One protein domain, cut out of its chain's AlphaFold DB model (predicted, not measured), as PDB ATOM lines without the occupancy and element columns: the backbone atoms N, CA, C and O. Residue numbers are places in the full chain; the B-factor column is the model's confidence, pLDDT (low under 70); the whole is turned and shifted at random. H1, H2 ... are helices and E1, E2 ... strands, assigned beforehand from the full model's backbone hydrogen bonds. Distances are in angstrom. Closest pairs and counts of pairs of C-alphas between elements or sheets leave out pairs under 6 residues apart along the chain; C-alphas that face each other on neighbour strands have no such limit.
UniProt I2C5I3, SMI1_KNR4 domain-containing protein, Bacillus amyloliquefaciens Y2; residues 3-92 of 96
ATOM      1  N   ASN A   3     -20.810  31.483 -34.966       98.38
ATOM      2  CA  ASN A   3     -20.811  31.074 -36.377       98.38
ATOM      3  C   ASN A   3     -20.810  32.246 -37.380       98.38
ATOM      4  O   ASN A   3     -19.915  32.287 -38.229       98.38
ATOM      5  N   PRO A   4     -21.672  33.282 -37.253       98.12
ATOM      6  CA  PRO A   4     -21.684  34.379 -38.226       98.12
ATOM      7  C   PRO A   4     -20.391  35.200 -38.251       98.12
ATOM      8  O   PRO A   4     -20.112  35.882 -39.232       98.12
ATOM      9  N   VAL A   5     -19.620  35.172 -37.161       98.12
ATOM     10  CA  VAL A   5     -18.343  35.886 -37.038       98.12
ATOM     11  C   VAL A   5     -17.190  35.045 -37.585       98.12
ATOM     12  O   VAL A   5     -16.286  35.598 -38.206       98.12
ATOM     13  N   ILE A   6     -17.209  33.732 -37.347       97.94
ATOM     14  CA  ILE A   6     -16.076  32.841 -37.632       97.94
ATOM     15  C   ILE A   6     -16.179  32.218 -39.027       97.94
ATOM     16  O   ILE A   6     -15.197  32.228 -39.767       97.94
ATOM     17  N   VAL A   7     -17.360  31.716 -39.400       97.25
ATOM     18  CA  VAL A   7     -17.595  31.003 -40.672       97.25
ATOM     19  C   VAL A   7     -18.530  31.755 -41.626       97.25
ATOM     20  O   VAL A   7     -18.624  31.407 -42.797       97.25
ATOM     21  N   GLY A   8     -19.183  32.827 -41.161       97.81
ATOM     22  CA  GLY A   8     -20.024  33.700 -41.994       97.81
ATOM     23  C   GLY A   8     -21.458  33.206 -42.209       97.81
ATOM     24  O   GLY A   8     -22.227  33.861 -42.912       97.81
ATOM     25  N   GLU A   9     -21.838  32.097 -41.574       97.06
ATOM     26  CA  GLU A   9     -23.165  31.479 -41.650       97.06
ATOM     27  C   GLU A   9     -23.717  31.212 -40.242       97.06
ATOM     28  O   GLU A   9     -22.985  31.280 -39.258       97.06
ATOM     29  N   LEU A  10     -25.024  30.961 -40.112       97.19
ATOM     30  CA  LEU A  10     -25.638  30.640 -38.812       97.19
ATOM     31  C   LEU A  10     -25.435  29.173 -38.409       97.19
ATOM     32  O   LEU A  10     -25.347  28.888 -37.218       97.19
ATOM     33  N   CYS A  11     -25.352  28.268 -39.389       96.94
ATOM     34  CA  CYS A  11     -25.290  26.814 -39.204       96.94
ATOM     35  C   CYS A  11     -26.393  26.281 -38.266       96.94
ATOM     36  O   CYS A  11     -26.101  25.563 -37.321       96.94
ATOM     37  N   GLU A  12     -27.658  26.652 -38.505       96.19
ATOM     38  CA  GLU A  12     -28.793  26.414 -37.585       96.19
ATOM     39  C   GLU A  12     -29.041  24.941 -37.209       96.19
ATOM     40  O   GLU A  12     -29.674  24.675 -36.192       96.19
ATOM     41  N   GLU A  13     -28.569  23.989 -38.016       95.25
ATOM     42  CA  GLU A  13     -28.718  22.548 -37.761       95.25
ATOM     43  C   GLU A  13     -27.532  21.935 -36.993       95.25
ATOM     44  O   GLU A  13     -27.593  20.771 -36.606       95.25
ATOM     45  N   ASP A  14     -26.459  22.698 -36.775       96.75
ATOM     46  CA  ASP A  14     -25.253  22.236 -36.092       96.75
ATOM     47  C   ASP A  14     -25.235  22.679 -34.619       96.75
ATOM     48  O   ASP A  14     -25.740  23.754 -34.269       96.75
ATOM     49  N   ILE A  15     -24.610  21.881 -33.746       96.00
ATOM     50  CA  ILE A  15     -24.479  22.193 -32.312       96.00
ATOM     51  C   ILE A  15     -23.768  23.534 -32.062       96.00
ATOM     52  O   ILE A  15     -24.046  24.199 -31.060       96.00
ATOM     53  N   SER A  16     -22.907  23.969 -32.990       97.06
ATOM     54  CA  SER A  16     -22.199  25.252 -32.938       97.06
ATOM     55  C   SER A  16     -23.108  26.473 -33.035       97.06
ATOM     56  O   SER A  16     -22.716  27.567 -32.620       97.06
ATOM     57  N   SER A  17     -24.349  26.313 -33.511       97.12
ATOM     58  CA  SER A  17     -25.336  27.402 -33.545       97.12
ATOM     59  C   SER A  17     -25.627  27.993 -32.159       97.12
ATOM     60  O   SER A  17     -25.992  29.167 -32.039       97.12
ATOM     61  N   GLU A  18     -25.386  27.220 -31.097       96.75
ATOM     62  CA  GLU A  18     -25.557  27.624 -29.700       96.75
ATOM     63  C   GLU A  18     -24.250  28.091 -29.039       96.75
ATOM     64  O   GLU A  18     -24.207  28.327 -27.828       96.75
ATOM     65  N   TRP A  19     -23.177  28.265 -29.819       97.94
ATOM     66  CA  TRP A  19     -21.875  28.680 -29.306       97.94
ATOM     67  C   TRP A  19     -21.676  30.198 -29.355       97.94
ATOM     68  O   TRP A  19     -22.129  30.922 -30.254       97.94
ATOM     69  N   TYR A  20     -20.964  30.719 -28.357       98.12
ATOM     70  CA  TYR A  20     -20.742  32.150 -28.156       98.12
ATOM     71  C   TYR A  20     -19.261  32.457 -27.967       98.12
ATOM     72  O   TYR A  20     -18.558  31.738 -27.271       98.12
ATOM     73  N   ILE A  21     -18.787  33.554 -28.558       98.38
ATOM     74  CA  ILE A  21     -17.410  34.031 -28.378       98.38
ATOM     75  C   ILE A  21     -17.261  34.616 -26.971       98.38
ATOM     76  O   ILE A  21     -18.037  35.490 -26.582       98.38
ATOM     77  N   VAL A  22     -16.237  34.175 -26.239       97.31
ATOM     78  CA  VAL A  22     -15.875  34.701 -24.910       97.31
ATOM     79  C   VAL A  22     -14.546  35.453 -24.908       97.31
ATOM     80  O   VAL A  22     -14.314  36.282 -24.031       97.31
ATOM     81  N   CYS A  23     -13.676  35.197 -25.887       94.94
ATOM     82  CA  CYS A  23     -12.398  35.887 -26.048       94.94
ATOM     83  C   CYS A  23     -11.965  35.883 -27.518       94.94
ATOM     84  O   CYS A  23     -12.333  34.981 -28.270       94.94
ATOM     85  N   THR A  24     -11.165  36.872 -27.915       95.75
ATOM     86  CA  THR A  24     -10.477  36.907 -29.210       95.75
ATOM     87  C   THR A  24      -9.111  37.566 -29.067       95.75
ATOM     88  O   THR A  24      -8.931  38.458 -28.234       95.75
ATOM     89  N   ASP A  25      -8.161  37.159 -29.904       93.31
ATOM     90  CA  ASP A  25      -6.860  37.819 -30.034       93.31
ATOM     91  C   ASP A  25      -6.886  39.041 -30.982       93.31
ATOM     92  O   ASP A  25      -5.882  39.744 -31.133       93.31
ATOM     93  N   GLY A  26      -8.030  39.303 -31.630       94.62
ATOM     94  CA  GLY A  26      -8.210  40.372 -32.614       94.62
ATOM     95  C   GLY A  26      -7.605  40.084 -33.994       94.62
ATOM     96  O   GLY A  26      -7.589  40.979 -34.840       94.62
ATOM     97  N   LYS A  27      -7.101  38.870 -34.235       93.94
ATOM     98  CA  LYS A  27      -6.487  38.424 -35.498       93.94
ATOM     99  C   LYS A  27      -7.168  37.195 -36.102       93.94
ATOM    100  O   LYS A  27      -6.695  36.680 -37.111       93.94
ATOM    101  N   GLY A  28      -8.295  36.785 -35.530       93.75
ATOM    102  CA  GLY A  28      -9.144  35.723 -36.056       93.75
ATOM    103  C   GLY A  28      -9.192  34.485 -35.176       93.75
ATOM    104  O   GLY A  28      -9.991  33.615 -35.480       93.75
ATOM    105  N   GLU A  29      -8.412  34.420 -34.096       95.69
ATOM    106  CA  GLU A  29      -8.503  33.340 -33.114       95.69
ATOM    107  C   GLU A  29      -9.568  33.677 -32.068       95.69
ATOM    108  O   GLU A  29      -9.664  34.818 -31.582       95.69
ATOM    109  N   TYR A  30     -10.375  32.679 -31.717       97.94
ATOM    110  CA  TYR A  30     -11.495  32.823 -30.800       97.94
ATOM    111  C   TYR A  30     -11.503  31.712 -29.759       97.94
ATOM    112  O   TYR A  30     -11.221  30.554 -30.044       97.94
ATOM    113  N   LEU A  31     -11.929  32.071 -28.551       97.81
ATOM    114  CA  LEU A  31     -12.432  31.102 -27.587       97.81
ATOM    115  C   LEU A  31     -13.948  31.159 -27.611       97.81
ATOM    116  O   LEU A  31     -14.527  32.246 -27.488       97.81
ATOM    117  N   THR A  32     -14.580  30.001 -27.749       98.44
ATOM    118  CA  THR A  32     -16.038  29.888 -27.756       98.44
ATOM    119  C   THR A  32     -16.535  29.026 -26.604       98.44
ATOM    120  O   THR A  32     -15.774  28.249 -26.030       98.44
ATOM    121  N   ILE A  33     -17.797  29.215 -26.223       98.38
ATOM    122  CA  ILE A  33     -18.496  28.451 -25.188       98.38
ATOM    123  C   ILE A  33     -19.833  27.943 -25.721       98.38
ATOM    124  O   ILE A  33     -20.562  28.715 -26.346       98.38
ATOM    125  N   ASP A  34     -20.164  26.686 -25.433       97.50
ATOM    126  CA  ASP A  34     -21.487  26.116 -25.693       97.50
ATOM    127  C   ASP A  34     -22.490  26.531 -24.612       97.50
ATOM    128  O   ASP A  34     -22.328  26.163 -23.448       97.50
ATOM    129  N   LEU A  35     -23.527  27.292 -24.969       95.56
ATOM    130  CA  LEU A  35     -24.582  27.684 -24.026       95.56
ATOM    131  C   LEU A  35     -25.821  26.782 -24.077       95.56
ATOM    132  O   LEU A  35     -26.817  27.098 -23.426       95.56
ATOM    133  N   ASN A  36     -25.769  25.661 -24.795       94.38
ATOM    134  CA  ASN A  36     -26.803  24.643 -24.713       94.38
ATOM    135  C   ASN A  36     -26.785  23.953 -23.335       94.38
ATOM    136  O   ASN A  36     -25.743  23.514 -22.837       94.38
ATOM    137  N   GLU A  37     -27.965  23.828 -22.729       88.12
ATOM    138  CA  GLU A  37     -28.151  23.263 -21.384       88.12
ATOM    139  C   GLU A  37     -27.703  21.792 -21.273       88.12
ATOM    140  O   GLU A  37     -27.179  21.378 -20.233       88.12
ATOM    141  N   ASP A  38     -27.835  21.005 -22.344       86.31
ATOM    142  CA  ASP A  38     -27.443  19.592 -22.364       86.31
ATOM    143  C   ASP A  38     -25.917  19.416 -22.504       86.31
ATOM    144  O   ASP A  38     -25.355  18.437 -21.997       86.31
ATOM    145  N   ARG A  39     -25.224  20.392 -23.114       83.38
ATOM    146  CA  ARG A  39     -23.769  20.364 -23.398       83.38
ATOM    147  C   ARG A  39     -22.908  21.212 -22.440       83.38
ATOM    148  O   ARG A  39     -21.678  21.157 -22.496       83.38
ATOM    149  N   LYS A  40     -23.541  21.864 -21.455       82.94
ATOM    150  CA  LYS A  40     -22.976  22.310 -20.156       82.94
ATOM    151  C   LYS A  40     -21.781  23.277 -20.186       82.94
ATOM    152  O   LYS A  40     -20.933  23.216 -19.293       82.94
ATOM    153  N   GLY A  41     -21.699  24.213 -21.130       94.31
ATOM    154  CA  GLY A  41     -20.693  25.280 -21.021       94.31
ATOM    155  C   GLY A  41     -19.274  24.871 -21.408       94.31
ATOM    156  O   GLY A  41     -18.335  25.570 -21.017       94.31
ATOM    157  N   LYS A  42     -19.093  23.759 -22.138       96.50
ATOM    158  CA  LYS A  42     -17.786  23.382 -22.701       96.50
ATOM    159  C   LYS A  42     -17.213  24.541 -23.520       96.50
ATOM    160  O   LYS A  42     -17.958  25.295 -24.141       96.50
ATOM    161  N   CYS A  43     -15.892  24.692 -23.494       97.75
ATOM    162  CA  CYS A  43     -15.194  25.731 -24.245       97.75
ATOM    163  C   CYS A  43     -14.269  25.129 -25.298       97.75
ATOM    164  O   CYS A  43     -13.653  24.084 -25.056       97.75
ATOM    165  N   TYR A  44     -14.122  25.837 -26.416       97.69
ATOM    166  CA  TYR A  44     -13.403  25.364 -27.598       97.69
ATOM    167  C   TYR A  44     -12.382  26.389 -28.088       97.69
ATOM    168  O   TYR A  44     -12.599  27.602 -27.983       97.69
ATOM    169  N   ASP A  45     -11.291  25.878 -28.657       96.88
ATOM    170  CA  ASP A  45     -10.420  26.636 -29.559       96.88
ATOM    171  C   ASP A  45     -11.143  26.764 -30.905       96.88
ATOM    172  O   ASP A  45     -11.616  25.778 -31.468       96.88
ATOM    173  N   SER A  46     -11.334  27.988 -31.387       97.88
ATOM    174  CA  SER A  46     -12.138  28.263 -32.572       97.88
ATOM    175  C   SER A  46     -11.411  29.177 -33.543       97.88
ATOM    176  O   SER A  46     -11.126  30.338 -33.258       97.88
ATOM    177  N   PHE A  47     -11.219  28.648 -34.745       97.19
ATOM    178  CA  PHE A  47     -10.690  29.337 -35.911       97.19
ATOM    179  C   PHE A  47     -11.462  28.884 -37.151       97.19
ATOM    180  O   PHE A  47     -12.212  27.910 -37.085       97.19
ATOM    181  N   PHE A  48     -11.299  29.578 -38.280       96.38
ATOM    182  CA  PHE A  48     -12.097  29.315 -39.486       96.38
ATOM    183  C   PHE A  48     -12.005  27.861 -39.988       96.38
ATOM    184  O   PHE A  48     -12.916  27.404 -40.671       96.38
ATOM    185  N   ASP A  49     -10.911  27.155 -39.684       96.38
ATOM    186  CA  ASP A  49     -10.615  25.798 -40.157       96.38
ATOM    187  C   ASP A  49     -10.936  24.685 -39.149       96.38
ATOM    188  O   ASP A  49     -10.808  23.514 -39.496       96.38
ATOM    189  N   ARG A  50     -11.367  25.036 -37.931       96.69
ATOM    190  CA  ARG A  50     -11.676  24.077 -36.857       96.69
ATOM    191  C   ARG A  50     -12.991  24.330 -36.133       96.69
ATOM    192  O   ARG A  50     -13.483  23.454 -35.439       96.69
ATOM    193  N   HIS A  51     -13.572  25.520 -36.258       97.88
ATOM    194  CA  HIS A  51     -14.803  25.868 -35.560       97.88
ATOM    195  C   HIS A  51     -16.011  25.128 -36.144       97.88
ATOM    196  O   HIS A  51     -16.394  25.385 -37.285       97.88
ATOM    197  N   GLY A  52     -16.625  24.253 -35.344       96.62
ATOM    198  CA  GLY A  52     -17.814  23.507 -35.760       96.62
ATOM    199  C   GLY A  52     -17.499  22.440 -36.813       96.62
ATOM    200  O   GLY A  52     -18.295  22.191 -37.715       96.62
ATOM    201  N   ILE A  53     -16.297  21.858 -36.750       97.25
ATOM    202  CA  ILE A  53     -15.847  20.795 -37.652       97.25
ATOM    203  C   ILE A  53     -15.593  19.532 -36.833       97.25
ATOM    204  O   ILE A  53     -14.804  19.535 -35.886       97.25
ATOM    205  N   VAL A  54     -16.267  18.449 -37.225       96.94
ATOM    206  CA  VAL A  54     -16.172  17.131 -36.584       96.94
ATOM    207  C   VAL A  54     -14.730  16.632 -36.610       96.94
ATOM    208  O   VAL A  54     -14.147  16.480 -37.683       96.94
ATOM    209  N   GLY A  55     -14.181  16.334 -35.431       96.19
ATOM    210  CA  GLY A  55     -12.815  15.833 -35.268       96.19
ATOM    211  C   GLY A  55     -11.726  16.911 -35.259       96.19
ATOM    212  O   GLY A  55     -10.566  16.576 -35.029       96.19
ATOM    213  N   GLU A  56     -12.085  18.178 -35.480       97.12
ATOM    214  CA  GLU A  56     -11.159  19.317 -35.452       97.12
ATOM    215  C   GLU A  56     -11.518  20.327 -34.342       97.12
ATOM    216  O   GLU A  56     -10.726  21.216 -34.030       97.12
ATOM    217  N   THR A  57     -12.676  20.190 -33.686       96.69
ATOM    218  CA  THR A  57     -13.142  21.124 -32.654       96.69
ATOM    219  C   THR A  57     -12.738  20.649 -31.260       96.69
ATOM    220  O   THR A  57     -13.534  20.109 -30.488       96.69
ATOM    221  N   GLN A  58     -11.483  20.894 -30.896       95.62
ATOM    222  CA  GLN A  58     -10.944  20.473 -29.606       95.62
ATOM    223  C   GLN A  58     -11.675  21.120 -28.413       95.62
ATOM    224  O   GLN A  58     -11.761  22.348 -28.288       95.62
ATOM    225  N   VAL A  59     -12.111  20.289 -27.462       96.75
ATOM    226  CA  VAL A  59     -12.549  20.748 -26.139       96.75
ATOM    227  C   VAL A  59     -11.314  21.182 -25.347       96.75
ATOM    228  O   VAL A  59     -10.431  20.377 -25.043       96.75
ATOM    229  N   ILE A  60     -11.253  22.459 -24.970       97.19
ATOM    230  CA  ILE A  60     -10.132  23.016 -24.196       97.19
ATOM    231  C   ILE A  60     -10.478  23.228 -22.720       97.19
ATOM    232  O   ILE A  60      -9.571  23.326 -21.889       97.19
ATOM    233  N   ALA A  61     -11.767  23.286 -22.372       97.00
ATOM    234  CA  ALA A  61     -12.238  23.332 -20.990       97.00
ATOM    235  C   ALA A  61     -13.660  22.768 -20.860       97.00
ATOM    236  O   ALA A  61     -14.472  22.837 -21.781       97.00
ATOM    237  N   THR A  62     -13.972  22.242 -19.680       95.56
ATOM    238  CA  THR A  62     -15.267  21.618 -19.351       95.56
ATOM    239  C   THR A  62     -16.337  22.612 -18.897       95.56
ATOM    240  O   THR A  62     -17.506  22.255 -18.798       95.56
ATOM    241  N   SER A  63     -15.935  23.843 -18.580       95.88
ATOM    242  CA  SER A  63     -16.810  24.957 -18.209       95.88
ATOM    243  C   SER A  63     -16.057  26.283 -18.341       95.88
ATOM    244  O   SER A  63     -14.823  26.300 -18.389       95.88
ATOM    245  N   PHE A  64     -16.772  27.409 -18.281       96.44
ATOM    246  CA  PHE A  64     -16.132  28.729 -18.241       96.44
ATOM    247  C   PHE A  64     -15.201  28.907 -17.029       96.44
ATOM    248  O   PHE A  64     -14.119  29.472 -17.149       96.44
ATOM    249  N   THR A  65     -15.584  28.395 -15.856       97.06
ATOM    250  CA  THR A  65     -14.737  28.459 -14.654       97.06
ATOM    251  C   THR A  65     -13.454  27.644 -14.827       97.06
ATOM    252  O   THR A  65     -12.382  28.127 -14.468       97.06
ATOM    253  N   ASP A  66     -13.552  26.447 -15.415       97.06
ATOM    254  CA  ASP A  66     -12.395  25.599 -15.745       97.06
ATOM    255  C   ASP A  66     -11.453  26.312 -16.730       97.06
ATOM    256  O   ASP A  66     -10.243  26.357 -16.508       97.06
ATOM    257  N   LEU A  67     -12.007  26.975 -17.755       97.12
ATOM    258  CA  LEU A  67     -11.229  27.785 -18.696       97.12
ATOM    259  C   LEU A  67     -10.427  28.876 -17.971       97.12
ATOM    260  O   LEU A  67      -9.213  28.977 -18.149       97.12
ATOM    261  N   ILE A  68     -11.084  29.680 -17.126       97.19
ATOM    262  CA  ILE A  68     -10.415  30.761 -16.389       97.19
ATOM    263  C   ILE A  68      -9.347  30.209 -15.442       97.19
ATOM    264  O   ILE A  68      -8.250  30.766 -15.381       97.19
ATOM    265  N   GLN A  69      -9.622  29.111 -14.735       97.81
ATOM    266  CA  GLN A  69      -8.649  28.497 -13.836       97.81
ATOM    267  C   GLN A  69      -7.387  28.055 -14.592       97.81
ATOM    268  O   GLN A  69      -6.284  28.435 -14.199       97.81
ATOM    269  N   ARG A  70      -7.539  27.346 -15.717       96.06
ATOM    270  CA  ARG A  70      -6.410  26.897 -16.549       96.06
ATOM    271  C   ARG A  70      -5.605  28.060 -17.114       96.06
ATOM    272  O   ARG A  70      -4.376  28.028 -17.089       96.06
ATOM    273  N   LEU A  71      -6.274  29.114 -17.580       95.88
ATOM    274  CA  LEU A  71      -5.606  30.323 -18.070       95.88
ATOM    275  C   LEU A  71      -4.777  31.007 -16.971       95.88
ATOM    276  O   LEU A  71      -3.639  31.410 -17.223       95.88
ATOM    277  N   LEU A  72      -5.320  31.115 -15.753       96.81
ATOM    278  CA  LEU A  72      -4.618  31.697 -14.604       96.81
ATOM    279  C   LEU A  72      -3.423  30.841 -14.167       96.81
ATOM    280  O   LEU A  72      -2.345  31.379 -13.906       96.81
ATOM    281  N   GLU A  73      -3.587  29.518 -14.123       96.12
ATOM    282  CA  GLU A  73      -2.516  28.567 -13.800       96.12
ATOM    283  C   GLU A  73      -1.387  28.595 -14.841       96.12
ATOM    284  O   GLU A  73      -0.214  28.496 -14.475       96.12
ATOM    285  N   ASN A  74      -1.735  28.819 -16.111       95.25
ATOM    286  CA  ASN A  74      -0.799  28.949 -17.226       95.25
ATOM    287  C   ASN A  74      -0.100  30.324 -17.305       95.25
ATOM    288  O   ASN A  74       0.806  30.508 -18.112       95.25
ATOM    289  N   LYS A  75      -0.497  31.306 -16.480       95.62
ATOM    290  CA  LYS A  75       0.218  32.587 -16.262       95.62
ATOM    291  C   LYS A  75       0.560  33.386 -17.529       95.62
ATOM    292  O   LYS A  75       1.553  34.111 -17.555       95.62
ATOM    293  N   GLY A  76      -0.273  33.292 -18.563       89.31
ATOM    294  CA  GLY A  76      -0.056  34.023 -19.815       89.31
ATOM    295  C   GLY A  76       1.150  33.540 -20.629       89.31
ATOM    296  O   GLY A  76       1.688  34.314 -21.417       89.31
ATOM    297  N   GLU A  77       1.579  32.287 -20.448       90.62
ATOM    298  CA  GLU A  77       2.454  31.608 -21.409       90.62
ATOM    299  C   GLU A  77       1.712  31.373 -22.754       90.62
ATOM    300  O   GLU A  77       0.678  31.974 -23.045       90.62
ATOM    301  N   HIS A  78       2.235  30.496 -23.609       90.19
ATOM    302  CA  HIS A  78       1.523  29.970 -24.780       90.19
ATOM    303  C   HIS A  78       0.203  29.263 -24.415       90.19
ATOM    304  O   HIS A  78      -0.032  28.938 -23.254       90.19
ATOM    305  N   TRP A  79      -0.674  29.017 -25.394       93.81
ATOM    306  CA  TRP A  79      -1.956  28.343 -25.162       93.81
ATOM    307  C   TRP A  79      -1.762  26.983 -24.483       93.81
ATOM    308  O   TRP A  79      -1.049  26.121 -24.995       93.81
ATOM    309  N   TYR A  80      -2.402  26.784 -23.325       95.50
ATOM    310  CA  TYR A  80      -2.142  25.611 -22.484       95.50
ATOM    311  C   TYR A  80      -2.532  24.290 -23.158       95.50
ATOM    312  O   TYR A  80      -1.982  23.248 -22.819       95.50
ATOM    313  N   TRP A  81      -3.483  24.320 -24.097       95.31
ATOM    314  CA  TRP A  81      -3.936  23.136 -24.828       95.31
ATOM    315  C   TRP A  81      -2.980  22.706 -25.948       95.31
ATOM    316  O   TRP A  81      -3.155  21.623 -26.495       95.31
ATOM    317  N   LEU A  82      -1.955  23.514 -26.252       94.31
ATOM    318  CA  LEU A  82      -0.880  23.183 -27.195       94.31
ATOM    319  C   LEU A  82       0.366  22.594 -26.516       94.31
ATOM    320  O   LEU A  82       1.371  22.345 -27.180       94.31
ATOM    321  N   ARG A  83       0.342  22.419 -25.193       93.25
ATOM    322  CA  ARG A  83       1.465  21.842 -24.450       93.25
ATOM    323  C   ARG A  83       1.542  20.334 -24.690       93.25
ATOM    324  O   ARG A  83       0.515  19.663 -24.704       93.25
ATOM    325  N   ASP A  84       2.756  19.788 -24.750       90.62
ATOM    326  CA  ASP A  84       2.988  18.341 -24.917       90.62
ATOM    327  C   ASP A  84       2.371  17.489 -23.789       90.62
ATOM    328  O   ASP A  84       2.082  16.309 -23.975       90.62
ATOM    329  N   ASP A  85       2.191  18.077 -22.601       91.12
ATOM    330  CA  ASP A  85       1.602  17.438 -21.423       91.12
ATOM    331  C   ASP A  85       0.082  17.642 -21.306       91.12
ATOM    332  O   ASP A  85      -0.528  17.189 -20.331       91.12
ATOM    333  N   PHE A  86      -0.555  18.299 -22.283       92.56
ATOM    334  CA  PHE A  86      -1.995  18.505 -22.269       92.56
ATOM    335  C   PHE A  86      -2.737  17.190 -22.536       92.56
ATOM    336  O   PHE A  86      -2.692  16.619 -23.626       92.56
ATOM    337  N   SER A  87      -3.482  16.717 -21.536       92.00
ATOM    338  CA  SER A  87      -4.430  15.624 -21.739       92.00
ATOM    339  C   SER A  87      -5.644  16.151 -22.496       92.00
ATOM    340  O   SER A  87      -6.405  16.951 -21.950       92.00
ATOM    341  N   THR A  88      -5.836  15.666 -23.724       89.56
ATOM    342  CA  THR A  88      -7.025  15.978 -24.525       89.56
ATOM    343  C   THR A  88      -8.317  15.712 -23.746       89.56
ATOM    344  O   THR A  88      -8.408  14.748 -22.980       89.56
ATOM    345  N   LEU A  89      -9.304  16.591 -23.934       94.44
ATOM    346  CA  LEU A  89     -10.655  16.463 -23.379       94.44
ATOM    347  C   LEU A  89     -11.657  15.931 -24.417       94.44
ATOM    348  O   LEU A  89     -12.853  15.886 -24.128       94.44
ATOM    349  N   GLY A  90     -11.163  15.527 -25.591       95.31
ATOM    350  CA  GLY A  90     -11.971  15.087 -26.724       95.31
ATOM    351  C   GLY A  90     -12.340  16.217 -27.682       95.31
ATOM    352  O   GLY A  90     -11.884  17.359 -27.552       95.31
ATOM    353  N   ASP A  91     -13.159  15.855 -28.655       96.25
ATOM    354  CA  ASP A  91     -13.752  16.730 -29.660       96.25
ATOM    355  C   ASP A  91     -15.156  17.191 -29.233       96.25
ATOM    356  O   ASP A  91     -15.823  16.556 -28.409       96.25
ATOM    357  N   ALA A  92     -15.618  18.322 -29.770       95.62
ATOM    358  CA  ALA A  92     -16.949  18.849 -29.485       95.62
ATOM    359  C   ALA A  92     -18.067  17.863 -29.846       95.62
ATOM    360  O   ALA A  92     -19.077  17.850 -29.146       95.62
TER     361      ALA A  92
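What this domain is: This is residues 3 to 92 of the 96 residues of the protein "SMI1_KNR4 domain-containing protein" of Bacillus amyloliquefaciens Y2 (UniProt I2C5I3). A small, strongly twisted antiparallel sheet, E1 to E4, runs through the middle of the domain, with the ten-residue helix H3 over one face and two very short helices, H1 and H2, grazing it toward the other end of the long axis. Residues 72 to 78, at the end of H3 and just after it, stick out, and the unnamed residues 74 to 92 fold back toward E4. The printed part has 90 residues with three named helices and four named strands, in the order H1, H2, E1, E2, E3, E4, H3; the sheet's order is E1, E2, E3, E4. The class is mixed, helices and strands, with under half of the residues in named elements. The whole is compact, with a radius of gyration of the C-alphas of 12.6 A, and spans 36 by 30 by 21 A.

How they stand to each other: The strands E1, residues 19 to 24, E2, 30 to 34, E3, 43 to 46, and E4, 59 to 61, form a meander, each the antiparallel neighbour of the one before, and each successive pair is a hairpin. N 20 and O 33, 2.9 A apart, are within hydrogen-bond range across E1 and E2; so are N 32 and O 44, 3.1 A, across E2 and E3, and N 43 and O 61, 2.9 A, across E3 and E4. E1 and E4 are edge strands and are apart. H3, residues 64 to 73, is on one face of the sheet, giving two layers, a helix layer and a sheet layer, at a height over the sheet of 9.0 A. It lies over E3, only just, with 3 of its C-alphas falling on that strand, and runs slantwise to the strands, at 48 degrees to E3 on the local plane. The closest C-alphas of E4 and H3 are those of Ala 61 and Leu 67, 5.1 A apart. H1, residues 3 to 6, and H2, residues 15 to 18, only graze the sheet. These two are close but not clearly touching, the C-alphas of Asn 3 and Ser 17 being closest at 6.5 A. Each O i to N i+4 pair in H3 is within hydrogen-bond range; H1 and H2 are too short for such a pair.

Where its parts are: E1 is 14.1 A long, E2 13.1 A, E3 9.2 A and H3 14.3 A. H1 begins at C-alpha 3, (-20.811, 31.074, -36.377). H3 ends at C-alpha 73, (-2.516, 28.567, -13.800).

The domain as a whole: The C-alphas farthest apart are those of Glu 13 and Lys 75, 37.4 A. The printed part has no cut. The link from E3 to E4, 12 residues, is long. The mean pLDDT of the printed part is 95.5, and no printed residue is under 70.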